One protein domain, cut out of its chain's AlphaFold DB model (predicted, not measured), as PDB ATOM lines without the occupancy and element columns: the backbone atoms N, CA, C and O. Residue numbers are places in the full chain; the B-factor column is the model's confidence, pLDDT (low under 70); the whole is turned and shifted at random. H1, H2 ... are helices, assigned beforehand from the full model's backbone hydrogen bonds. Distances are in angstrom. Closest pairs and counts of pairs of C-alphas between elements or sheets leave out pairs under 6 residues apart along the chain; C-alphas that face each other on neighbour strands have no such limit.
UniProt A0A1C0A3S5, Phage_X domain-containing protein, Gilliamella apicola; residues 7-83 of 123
ATOM      1  N   LYS A   7     198.436 139.675 180.979       90.56
ATOM      2  CA  LYS A   7     199.189 138.905 181.980       90.56
ATOM      3  C   LYS A   7     198.243 138.257 182.977       90.56
ATOM      4  O   LYS A   7     198.386 137.073 183.276       90.56
ATOM      5  N   ARG A   8     197.258 139.014 183.464       90.50
ATOM      6  CA  ARG A   8     196.281 138.518 184.436       90.50
ATOM      7  C   ARG A   8     195.417 137.403 183.855       90.50
ATOM      8  O   ARG A   8     195.235 136.388 184.524       90.50
ATOM      9  N   ILE A   9     194.931 137.556 182.622       92.06
ATOM     10  CA  ILE A   9     194.161 136.514 181.926       92.06
ATOM     11  C   ILE A   9     195.004 135.249 181.747       92.06
ATOM     12  O   ILE A   9     194.526 134.149 182.021       92.06
ATOM     13  N   ARG A  10     196.274 135.385 181.355       94.12
ATOM     14  CA  ARG A  10     197.175 134.238 181.201       94.12
ATOM     15  C   ARG A  10     197.411 133.492 182.515       94.12
ATOM     16  O   ARG A  10     197.378 132.263 182.515       94.12
ATOM     17  N   THR A  11     197.627 134.207 183.618       94.25
ATOM     18  CA  THR A  11     197.774 133.590 184.946       94.25
ATOM     19  C   THR A  11     196.497 132.860 185.356       94.25
ATOM     20  O   THR A  11     196.557 131.678 185.666       94.25
ATOM     21  N   LEU A  12     195.329 133.500 185.224       94.12
ATOM     22  CA  LEU A  12     194.033 132.882 185.539       94.12
ATOM     23  C   LEU A  12     193.775 131.592 184.752       94.12
ATOM     24  O   LEU A  12     193.296 130.605 185.310       94.12
ATOM     25  N   LEU A  13     194.098 131.586 183.457       94.88
ATOM     26  CA  LEU A  13     193.959 130.397 182.616       94.88
ATOM     27  C   LEU A  13     194.918 129.281 183.036       94.88
ATOM     28  O   LEU A  13     194.526 128.112 183.038       94.88
ATOM     29  N   ASN A  14     196.152 129.626 183.402       95.38
ATOM     30  CA  ASN A  14     197.120 128.656 183.902       95.38
ATOM     31  C   ASN A  14     196.663 128.044 185.226       95.38
ATOM     32  O   ASN A  14     196.752 126.829 185.372       95.38
ATOM     33  N   ASP A  15     196.125 128.854 186.133       95.25
ATOM     34  CA  ASP A  15     195.644 128.397 187.438       95.25
ATOM     35  C   ASP A  15     194.389 127.518 187.306       95.25
ATOM     36  O   ASP A  15     194.224 126.556 188.051       95.25
ATOM     37  N   SER A  16     193.528 127.799 186.323       95.25
ATOM     38  CA  SER A  16     192.252 127.085 186.134       95.25
ATOM     39  C   SER A  16     192.366 125.822 185.270       95.25
ATOM     40  O   SER A  16     191.593 124.882 185.443       95.25
ATOM     41  N   TYR A  17     193.294 125.791 184.307       95.56
ATOM     42  CA  TYR A  17     193.360 124.749 183.267       95.56
ATOM     43  C   TYR A  17     194.722 124.066 183.138       95.56
ATOM     44  O   TYR A  17     195.049 123.541 182.063       95.56
ATOM     45  N   PHE A  18     195.527 124.054 184.199       95.31
ATOM     46  CA  PHE A  18     196.700 123.187 184.234       95.31
ATOM     47  C   PHE A  18     196.288 121.717 184.341       95.31
ATOM     48  O   PHE A  18     195.233 121.363 184.865       95.31
ATOM     49  N   THR A  19     197.145 120.838 183.841       95.50
ATOM     50  CA  THR A  19     197.005 119.395 184.029       95.50
ATOM     51  C   THR A  19     198.314 118.814 184.530       95.50
ATOM     52  O   THR A  19     199.390 119.320 184.222       95.50
ATOM     53  N   VAL A  20     198.242 117.739 185.307       95.31
ATOM     54  CA  VAL A  20     199.432 117.000 185.732       95.31
ATOM     55  C   VAL A  20     199.611 115.820 184.787       95.31
ATOM     56  O   VAL A  20     198.713 115.003 184.594       95.31
ATOM     57  N   THR A  21     200.764 115.769 184.131       93.62
ATOM     58  CA  THR A  21     201.125 114.673 183.227       93.62
ATOM     59  C   THR A  21     201.378 113.387 184.009       93.62
ATOM     60  O   THR A  21     201.656 113.416 185.205       93.62
ATOM     61  N   ARG A  22     201.374 112.236 183.323       92.44
ATOM     62  CA  ARG A  22     201.682 110.930 183.937       92.44
ATOM     63  C   ARG A  22     203.062 110.876 184.615       92.44
ATOM     64  O   ARG A  22     203.274 110.062 185.499       92.44
ATOM     65  N   THR A  23     203.982 111.755 184.219       93.62
ATOM     66  CA  THR A  23     205.326 111.905 184.804       93.62
ATOM     67  C   THR A  23     205.347 112.853 186.016       93.62
ATOM     68  O   THR A  23     206.414 113.170 186.526       93.62
ATOM     69  N   GLY A  24     204.197 113.373 186.453       92.81
ATOM     70  CA  GLY A  24     204.091 114.322 187.568       92.81
ATOM     71  C   GLY A  24     204.439 115.773 187.210       92.81
ATOM     72  O   GLY A  24     204.389 116.645 188.069       92.81
ATOM     73  N   LYS A  25     204.769 116.069 185.946       94.50
ATOM     74  CA  LYS A  25     205.055 117.440 185.491       94.50
ATOM     75  C   LYS A  25     203.761 118.196 185.203       94.50
ATOM     76  O   LYS A  25     202.851 117.623 184.600       94.50
ATOM     77  N   ILE A  26     203.716 119.476 185.558       95.69
ATOM     78  CA  ILE A  26     202.601 120.372 185.233       95.69
ATOM     79  C   ILE A  26     202.651 120.729 183.742       95.69
ATOM     80  O   ILE A  26     203.701 121.087 183.208       95.69
ATOM     81  N   SER A  27     201.510 120.628 183.069       95.62
ATOM     82  CA  SER A  27     201.307 121.015 181.680       95.62
ATOM     83  C   SER A  27     200.272 122.126 181.578       95.62
ATOM     84  O   SER A  27     199.178 122.042 182.134       95.62
ATOM     85  N   TYR A  28     200.604 123.144 180.790       96.62
ATOM     86  CA  TYR A  28     199.726 124.273 180.477       96.62
ATOM     87  C   TYR A  28     199.170 124.194 179.050       96.62
ATOM     88  O   TYR A  28     198.713 125.191 178.499       96.62
ATOM     89  N   SER A  29     199.201 123.021 178.404       95.62
ATOM     90  CA  SER A  29     198.789 122.888 176.999       95.62
ATOM     91  C   SER A  29     197.336 123.310 176.747       95.62
ATOM     92  O   SER A  29     197.067 123.910 175.707       95.62
ATOM     93  N   LYS A  30     196.399 123.018 177.666       94.81
ATOM     94  CA  LYS A  30     194.997 123.468 177.543       94.81
ATOM     95  C   LYS A  30     194.907 124.987 177.714       94.81
ATOM     96  O   LYS A  30     194.372 125.650 176.829       94.81
ATOM     97  N   SER A  31     195.492 125.517 178.790       95.94
ATOM     98  CA  SER A  31     195.568 126.961 179.055       95.94
ATOM     99  C   SER A  31     196.120 127.738 177.853       95.94
ATOM    100  O   SER A  31     195.474 128.662 177.366       95.94
ATOM    101  N   ASN A  32     197.246 127.299 177.283       96.00
ATOM    102  CA  ASN A  32     197.873 127.959 176.138       96.00
ATOM    103  C   ASN A  32     196.963 127.998 174.900       96.00
ATOM    104  O   ASN A  32     196.938 129.004 174.199       96.00
ATOM    105  N   LYS A  33     196.185 126.938 174.631       95.81
ATOM    106  CA  LYS A  33     195.222 126.922 173.513       95.81
ATOM    107  C   LYS A  33     194.092 127.931 173.720       95.81
ATOM    108  O   LYS A  33     193.743 128.648 172.786       95.81
ATOM    109  N   ILE A  34     193.546 127.998 174.935       95.94
ATOM    110  CA  ILE A  34     192.499 128.967 175.293       95.94
ATOM    111  C   ILE A  34     193.056 130.394 175.236       95.94
ATOM    112  O   ILE A  34     192.407 131.303 174.725       95.94
ATOM    113  N   TYR A  35     194.291 130.592 175.684       95.94
ATOM    114  CA  TYR A  35     194.962 131.883 175.614       95.94
ATOM    115  C   TYR A  35     195.177 132.346 174.166       95.94
ATOM    116  O   TYR A  35     194.883 133.497 173.844       95.94
ATOM    117  N   SER A  36     195.597 131.457 173.260       95.56
ATOM    118  CA  SER A  36     195.667 131.778 171.827       95.56
ATOM    119  C   SER A  36     194.304 132.189 171.264       95.56
ATOM    120  O   SER A  36     194.231 133.144 170.495       95.56
ATOM    121  N   PHE A  37     193.219 131.536 171.692       95.50
ATOM    122  CA  PHE A  37     191.860 131.930 171.321       95.50
ATOM    123  C   PHE A  37     191.507 133.346 171.813       95.50
ATOM    124  O   PHE A  37     191.001 134.146 171.029       95.50
ATOM    125  N   TYR A  38     191.855 133.708 173.053       94.44
ATOM    126  CA  TYR A  38     191.718 135.089 173.545       94.44
ATOM    127  C   TYR A  38     192.498 136.101 172.697       94.44
ATOM    128  O   TYR A  38     191.968 137.154 172.344       94.44
ATOM    129  N   ARG A  39     193.735 135.777 172.304       93.06
ATOM    130  CA  ARG A  39     194.544 136.642 171.430       93.06
ATOM    131  C   ARG A  39     193.904 136.829 170.052       93.06
ATOM    132  O   ARG A  39     193.924 137.944 169.538       93.06
ATOM    133  N   SER A  40     193.300 135.787 169.482       93.44
ATOM    134  CA  SER A  40     192.515 135.904 168.245       93.44
ATOM    135  C   SER A  40     191.292 136.805 168.435       93.44
ATOM    136  O   SER A  40     191.048 137.676 167.605       93.44
ATOM    137  N   LEU A  41     190.558 136.682 169.550       92.81
ATOM    138  CA  LEU A  41     189.423 137.571 169.849       92.81
ATOM    139  C   LEU A  41     189.842 139.048 169.954       92.81
ATOM    140  O   LEU A  41     189.116 139.921 169.485       92.81
ATOM    141  N   LEU A  42     191.015 139.325 170.530       89.94
ATOM    142  CA  LEU A  42     191.585 140.675 170.635       89.94
ATOM    143  C   LEU A  42     192.053 141.271 169.299       89.94
ATOM    144  O   LEU A  42     192.104 142.496 169.152       89.94
ATOM    145  N   ASN A  43     192.498 140.431 168.368       89.62
ATOM    146  CA  ASN A  43     193.091 140.882 167.111       89.62
ATOM    147  C   ASN A  43     192.063 140.936 165.984       89.62
ATOM    148  O   ASN A  43     191.913 141.984 165.361       89.62
ATOM    149  N   ASP A  44     191.339 139.841 165.776       90.38
ATOM    150  CA  ASP A  44     190.478 139.657 164.607       90.38
ATOM    151  C   ASP A  44     189.001 139.914 164.938       90.38
ATOM    152  O   ASP A  44     188.206 140.280 164.073       90.38
ATOM    153  N   GLY A  45     188.635 139.760 166.213       90.94
ATOM    154  CA  GLY A  45     187.297 140.039 166.711       90.94
ATOM    155  C   GLY A  45     186.362 138.846 166.790       90.94
ATOM    156  O   GLY A  45     186.516 137.829 166.116       90.94
ATOM    157  N   TYR A  46     185.337 138.980 167.630       93.56
ATOM    158  CA  TYR A  46     184.477 137.865 168.021       93.56
ATOM    159  C   TYR A  46     183.766 137.193 166.836       93.56
ATOM    160  O   TYR A  46     183.766 135.967 166.739       93.56
ATOM    161  N   GLN A  47     183.173 137.968 165.920       93.62
ATOM    162  CA  GLN A  47     182.430 137.403 164.783       93.62
ATOM    163  C   GLN A  47     183.347 136.730 163.763       93.62
ATOM    164  O   GLN A  47     183.015 135.656 163.265       93.62
ATOM    165  N   PHE A  48     184.505 137.332 163.478       94.50
ATOM    166  CA  PHE A  48     185.478 136.748 162.561       94.50
ATOM    167  C   PHE A  48     185.977 135.412 163.108       94.50
ATOM    168  O   PHE A  48     185.809 134.376 162.471       94.50
ATOM    169  N   VAL A  49     186.461 135.413 164.351       95.75
ATOM    170  CA  VAL A  49     186.982 134.217 165.019       95.75
ATOM    171  C   VAL A  49     185.927 133.109 165.106       95.75
ATOM    172  O   VAL A  49     186.247 131.947 164.866       95.75
ATOM    173  N   LYS A  50     184.665 133.453 165.390       95.75
ATOM    174  CA  LYS A  50     183.542 132.502 165.406       95.75
ATOM    175  C   LYS A  50     183.317 131.814 164.059       95.75
ATOM    176  O   LYS A  50     182.939 130.646 164.045       95.75
ATOM    177  N   ASN A  51     183.527 132.525 162.955       95.88
ATOM    178  CA  ASN A  51     183.342 131.993 161.606       95.88
ATOM    179  C   ASN A  51     184.584 131.245 161.094       95.88
ATOM    180  O   ASN A  51     184.450 130.338 160.278       95.88
ATOM    181  N   SER A  52     185.780 131.601 161.570       94.38
ATOM    182  CA  SER A  52     187.051 131.015 161.121       94.38
ATOM    183  C   SER A  52     187.407 129.679 161.776       94.38
ATOM    184  O   SER A  52     188.339 129.019 161.322       94.38
ATOM    185  N   MET A  53     186.718 129.269 162.843       94.75
ATOM    186  CA  MET A  53     187.001 128.010 163.540       94.75
ATOM    187  C   MET A  53     185.790 127.094 163.638       94.75
ATOM    188  O   MET A  53     184.646 127.508 163.474       94.75
ATOM    189  N   ASP A  54     186.055 125.836 163.985       96.69
ATOM    190  CA  ASP A  54     185.004 124.873 164.278       96.69
ATOM    191  C   ASP A  54     184.058 125.383 165.381       96.69
ATOM    192  O   ASP A  54     184.473 125.781 166.476       96.69
ATOM    193  N   ARG A  55     182.757 125.294 165.095       95.69
ATOM    194  CA  ARG A  55     181.688 125.807 165.949       95.69
ATOM    195  C   ARG A  55     181.729 125.177 167.339       95.69
ATOM    196  O   ARG A  55     181.573 125.885 168.331       95.69
ATOM    197  N   LYS A  56     181.951 123.862 167.442       96.69
ATOM    198  CA  LYS A  56     181.984 123.161 168.737       96.69
ATOM    199  C   LYS A  56     183.168 123.624 169.585       96.69
ATOM    200  O   LYS A  56     183.026 123.833 170.789       96.69
ATOM    201  N   THR A  57     184.318 123.813 168.949       95.94
ATOM    202  CA  THR A  57     185.532 124.321 169.589       95.94
ATOM    203  C   THR A  57     185.351 125.750 170.094       95.94
ATOM    204  O   THR A  57     185.697 126.017 171.245       95.94
ATOM    205  N   PHE A  58     184.739 126.625 169.290       97.19
ATOM    206  CA  PHE A  58     184.431 128.002 169.682       97.19
ATOM    207  C   PHE A  58     183.580 128.058 170.953       97.19
ATOM    208  O   PHE A  58     183.972 128.679 171.939       97.19
ATOM    209  N   TRP A  59     182.436 127.364 170.960       96.69
ATOM    210  CA  TRP A  59     181.529 127.384 172.109       96.69
ATOM    211  C   TRP A  59     182.181 126.791 173.356       96.69
ATOM    212  O   TRP A  59     181.991 127.325 174.441       96.69
ATOM    213  N   ARG A  60     182.993 125.734 173.219       97.06
ATOM    214  CA  ARG A  60     183.729 125.166 174.357       97.06
ATOM    215  C   ARG A  60     184.667 126.192 174.990       97.06
ATOM    216  O   ARG A  60     184.642 126.342 176.205       97.06
ATOM    217  N   TYR A  61     185.460 126.902 174.189       96.50
ATOM    218  CA  TYR A  61     186.373 127.910 174.728       96.50
ATOM    219  C   TYR A  61     185.643 129.142 175.277       96.50
ATOM    220  O   TYR A  61     186.087 129.713 176.269       96.50
ATOM    221  N   GLU A  62     184.506 129.530 174.692       96.06
ATOM    222  CA  GLU A  62     183.645 130.563 175.281       96.06
ATOM    223  C   GLU A  62     183.134 130.139 176.669       96.06
ATOM    224  O   GLU A  62     183.174 130.934 177.604       96.06
ATOM    225  N   GLN A  63     182.700 128.883 176.827       96.69
ATOM    226  CA  GLN A  63     182.267 128.351 178.124       96.69
ATOM    227  C   GLN A  63     183.419 128.244 179.128       96.69
ATOM    228  O   GLN A  63     183.228 128.574 180.298       96.69
ATOM    229  N   ASP A  64     184.617 127.846 178.682       96.06
ATOM    230  CA  ASP A  64     185.814 127.879 179.527       96.06
ATOM    231  C   ASP A  64     186.021 129.324 180.062       96.06
ATOM    232  O   ASP A  64     186.109 129.538 181.272       96.06
ATOM    233  N   PHE A  65     185.944 130.354 179.210       93.88
ATOM    234  CA  PHE A  65     186.034 131.748 179.672       93.88
ATOM    235  C   PHE A  65     184.920 132.182 180.634       93.88
ATOM    236  O   PHE A  65     185.183 132.914 181.592       93.88
ATOM    237  N   LEU A  66     183.687 131.734 180.410       93.94
ATOM    238  CA  LEU A  66     182.573 132.014 181.317       93.94
ATOM    239  C   LEU A  66     182.819 131.409 182.706       93.94
ATOM    240  O   LEU A  66     182.560 132.065 183.714       93.94
ATOM    241  N   SER A  67     183.389 130.204 182.772       94.06
ATOM    242  CA  SER A  67     183.684 129.538 184.047       94.06
ATOM    243  C   SER A  67     184.788 130.210 184.873       94.06
ATOM    244  O   SER A  67     184.743 130.131 186.096       94.06
ATOM    245  N   ILE A  68     185.721 130.941 184.247       91.31
ATOM    246  CA  ILE A  68     186.727 131.748 184.971       91.31
ATOM    247  C   ILE A  68     186.202 133.133 185.399       91.31
ATOM    248  O   ILE A  68     186.950 133.936 185.959       91.31
ATOM    249  N   GLY A  69     184.925 133.429 185.132       88.69
ATOM    250  CA  GLY A  69     184.251 134.657 185.562       88.69
ATOM    251  C   GLY A  69     184.270 135.806 184.552       88.69
ATOM    252  O   GLY A  69     184.017 136.950 184.936       88.69
ATOM    253  N   LEU A  70     184.561 135.542 183.272       89.56
ATOM    254  CA  LEU A  70     184.389 136.532 182.203       89.56
ATOM    255  C   LEU A  70     182.963 136.496 181.664       89.56
ATOM    256  O   LEU A  70     182.425 135.430 181.389       89.56
ATOM    257  N   SER A  71     182.348 137.656 181.450       90.12
ATOM    258  CA  SER A  71     181.021 137.708 180.839       90.12
ATOM    259  C   SER A  71     181.102 137.603 179.316       90.12
ATOM    260  O   SER A  71     182.037 138.081 178.671       90.12
ATOM    261  N   LYS A  72     180.061 137.032 178.707       90.56
ATOM    262  CA  LYS A  72     179.948 136.938 177.244       90.56
ATOM    263  C   LYS A  72     180.024 138.305 176.559       90.56
ATOM    264  O   LYS A  72     180.679 138.446 175.532       90.56
ATOM    265  N   MET A  73     179.389 139.313 177.154       87.38
ATOM    266  CA  MET A  73     179.430 140.694 176.670       87.38
ATOM    267  C   MET A  73     180.866 141.230 176.636       87.38
ATOM    268  O   MET A  73     181.264 141.862 175.661       87.38
ATOM    269  N   GLN A  74     181.664 140.941 177.670       88.25
ATOM    270  CA  GLN A  74     183.065 141.347 177.699       88.25
ATOM    271  C   GLN A  74     183.853 140.704 176.557       88.25
ATOM    272  O   GLN A  74     184.585 141.413 175.875       88.25
ATOM    273  N   LEU A  75     183.655 139.406 176.298       90.00
ATOM    274  CA  LEU A  75     184.316 138.701 175.192       90.00
ATOM    275  C   LEU A  75     183.920 139.254 173.816       90.00
ATOM    276  O   LEU A  75     184.757 139.347 172.922       90.00
ATOM    277  N   GLN A  76     182.654 139.636 173.638       90.19
ATOM    278  CA  GLN A  76     182.161 140.218 172.387       90.19
ATOM    279  C   GLN A  76     182.730 141.618 172.124       90.19
ATOM    280  O   GLN A  76     183.029 141.949 170.977       90.19
ATOM    281  N   ASN A  77     182.943 142.408 173.179       86.06
ATOM    282  CA  ASN A  77     183.436 143.786 173.085       86.06
ATOM    283  C   ASN A  77     184.973 143.909 173.106       86.06
ATOM    284  O   ASN A  77     185.486 145.025 173.018       86.06
ATOM    285  N   LEU A  78     185.711 142.791 173.164       84.12
ATOM    286  CA  LEU A  78     187.181 142.767 173.216       84.12
ATOM    287  C   LEU A  78     187.854 143.533 172.068       84.12
ATOM    288  O   LEU A  78     188.853 144.213 172.283       84.12
ATOM    289  N   GLN A  79     187.310 143.435 170.854       78.81
ATOM    290  CA  GLN A  79     187.872 144.096 169.673       78.81
ATOM    291  C   GLN A  79     187.609 145.607 169.672       78.81
ATOM    292  O   GLN A  79     188.459 146.391 169.249       78.81
ATOM    293  N   GLN A  80     186.426 146.022 170.137       63.06
ATOM    294  CA  GLN A  80     185.965 147.406 170.007       63.06
ATOM    295  C   GLN A  80     186.834 148.376 170.814       63.06
ATOM    296  O   GLN A  80     187.059 149.501 170.377       63.06
ATOM    297  N   GLN A  81     187.410 147.946 171.939       59.88
ATOM    298  CA  GLN A  81     188.155 148.842 172.829       59.88
ATOM    299  C   GLN A  81     189.594 149.173 172.424       59.88
ATOM    300  O   GLN A  81     190.194 150.032 173.066       59.88
ATOM    301  N   LYS A  82     190.121 148.636 171.313       55.00
ATOM    302  CA  LYS A  82     191.325 149.224 170.687       55.00
ATOM    303  C   LYS A  82     191.065 150.626 170.115       55.00
ATOM    304  O   LYS A  82     191.999 151.412 170.042       55.00
ATOM    305  N   ASN A  83     189.813 150.944 169.764       50.53
ATOM    306  CA  ASN A  83     189.411 152.220 169.154       50.53
ATOM    307  C   ASN A  83     188.359 152.997 169.964       50.53
ATOM    308  O   ASN A  83     187.899 154.045 169.520       50.53
TER     309      ASN A  83
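This is residues 7 to 83 of the 123 residues of the protein "Phage_X domain-containing protein" of Gilliamella apicola (UniProt A0A1C0A3S5). A long helix, H2, runs along the length of an elongated domain, with H1 folded back beside its first half as a helical hairpin, and with H4 and the shorter helices H3 and H5 gathered round another side of it, H4 crossing its direction. The looped link between H1 and H2 reaches out to one end of the long axis at Thr 23, and the tail after H5 runs to the other end at Asn 83. The printed part has 77 residues, with five named helices in the order H1, H2, H3, H4, H5 and no named strand; the class is all helix, with 51 residues in the helices. The whole is compact by its radius of gyration of the C-alphas, 13.2 A, and the C-alphas span 44 by 26 by 19 A.

H2, residues 29 to 43, is the longest helix and its centre is nearest to the mean of the C-alphas, at 4.4 A. With residues 30 to 35 alone it touches H1, residues 7 to 17; the closest C-alphas, those of Leu 13 and Ser 31, are 5.2 A apart. These two form a helical hairpin, running opposite ways at a steep tilt of 37 degrees, only just past shallow. With residues 34 to 37 alone H2 only just touches residues 61 to 64 of H4, residues 55 to 67, with 3 pairs of C-alphas within 8 A. The closest C-alphas there, those of Ile 34 and Tyr 61, are 6.2 A apart, and the lines of H2 and H4 are about perpendicular, at 82 degrees. H1 and H4 are near each other, with 7 pairs of C-alphas within 10 A. H3, residues 46 to 52, is close to H2 but not clearly touching, the closest C-alphas being those of Leu 41 and Val 49 at 6.4 A. H3 is also close to H4 but not clearly touching, with the C-alphas of Lys 50 and Phe 58 closest at 6.3 A; these two run opposite ways at a shallow tilt of 34 degrees, only just short of steep. H5, residues 72 to 76, is close to H3 but not clearly touching, with the C-alphas of Tyr 46 and Gln 76 closest at 5.5 A. H1 is apart from H3 and H5. In H1, H2, H3, H4 and H5 every O i to N i+4 pair is within hydrogen-bond range.

H2 measures 21.3 A from first to last C-alpha, beginning at C-alpha 29 at (198.789, 122.888, 176.999). H4 measures 18.6 A, H1 15.4 A, H3 10.1 A and H5 6.3 A. H1 begins at C-alpha 7 at (199.189, 138.905, 181.980), and H5 ends at C-alpha 76 at (182.161, 140.218, 172.387).

The two C-alphas farthest apart, those of Thr 23 and Asn 83, are 46.1 A apart. The printed part has no cut. The link from H1 to H2, 11 residues, is long, and within it residues 19 to 20 pair with residues 26 to 27, antiparallel; the other three links are tight. The mean pLDDT of the printed part is 91.6, and residues 80 to 83 are under 70.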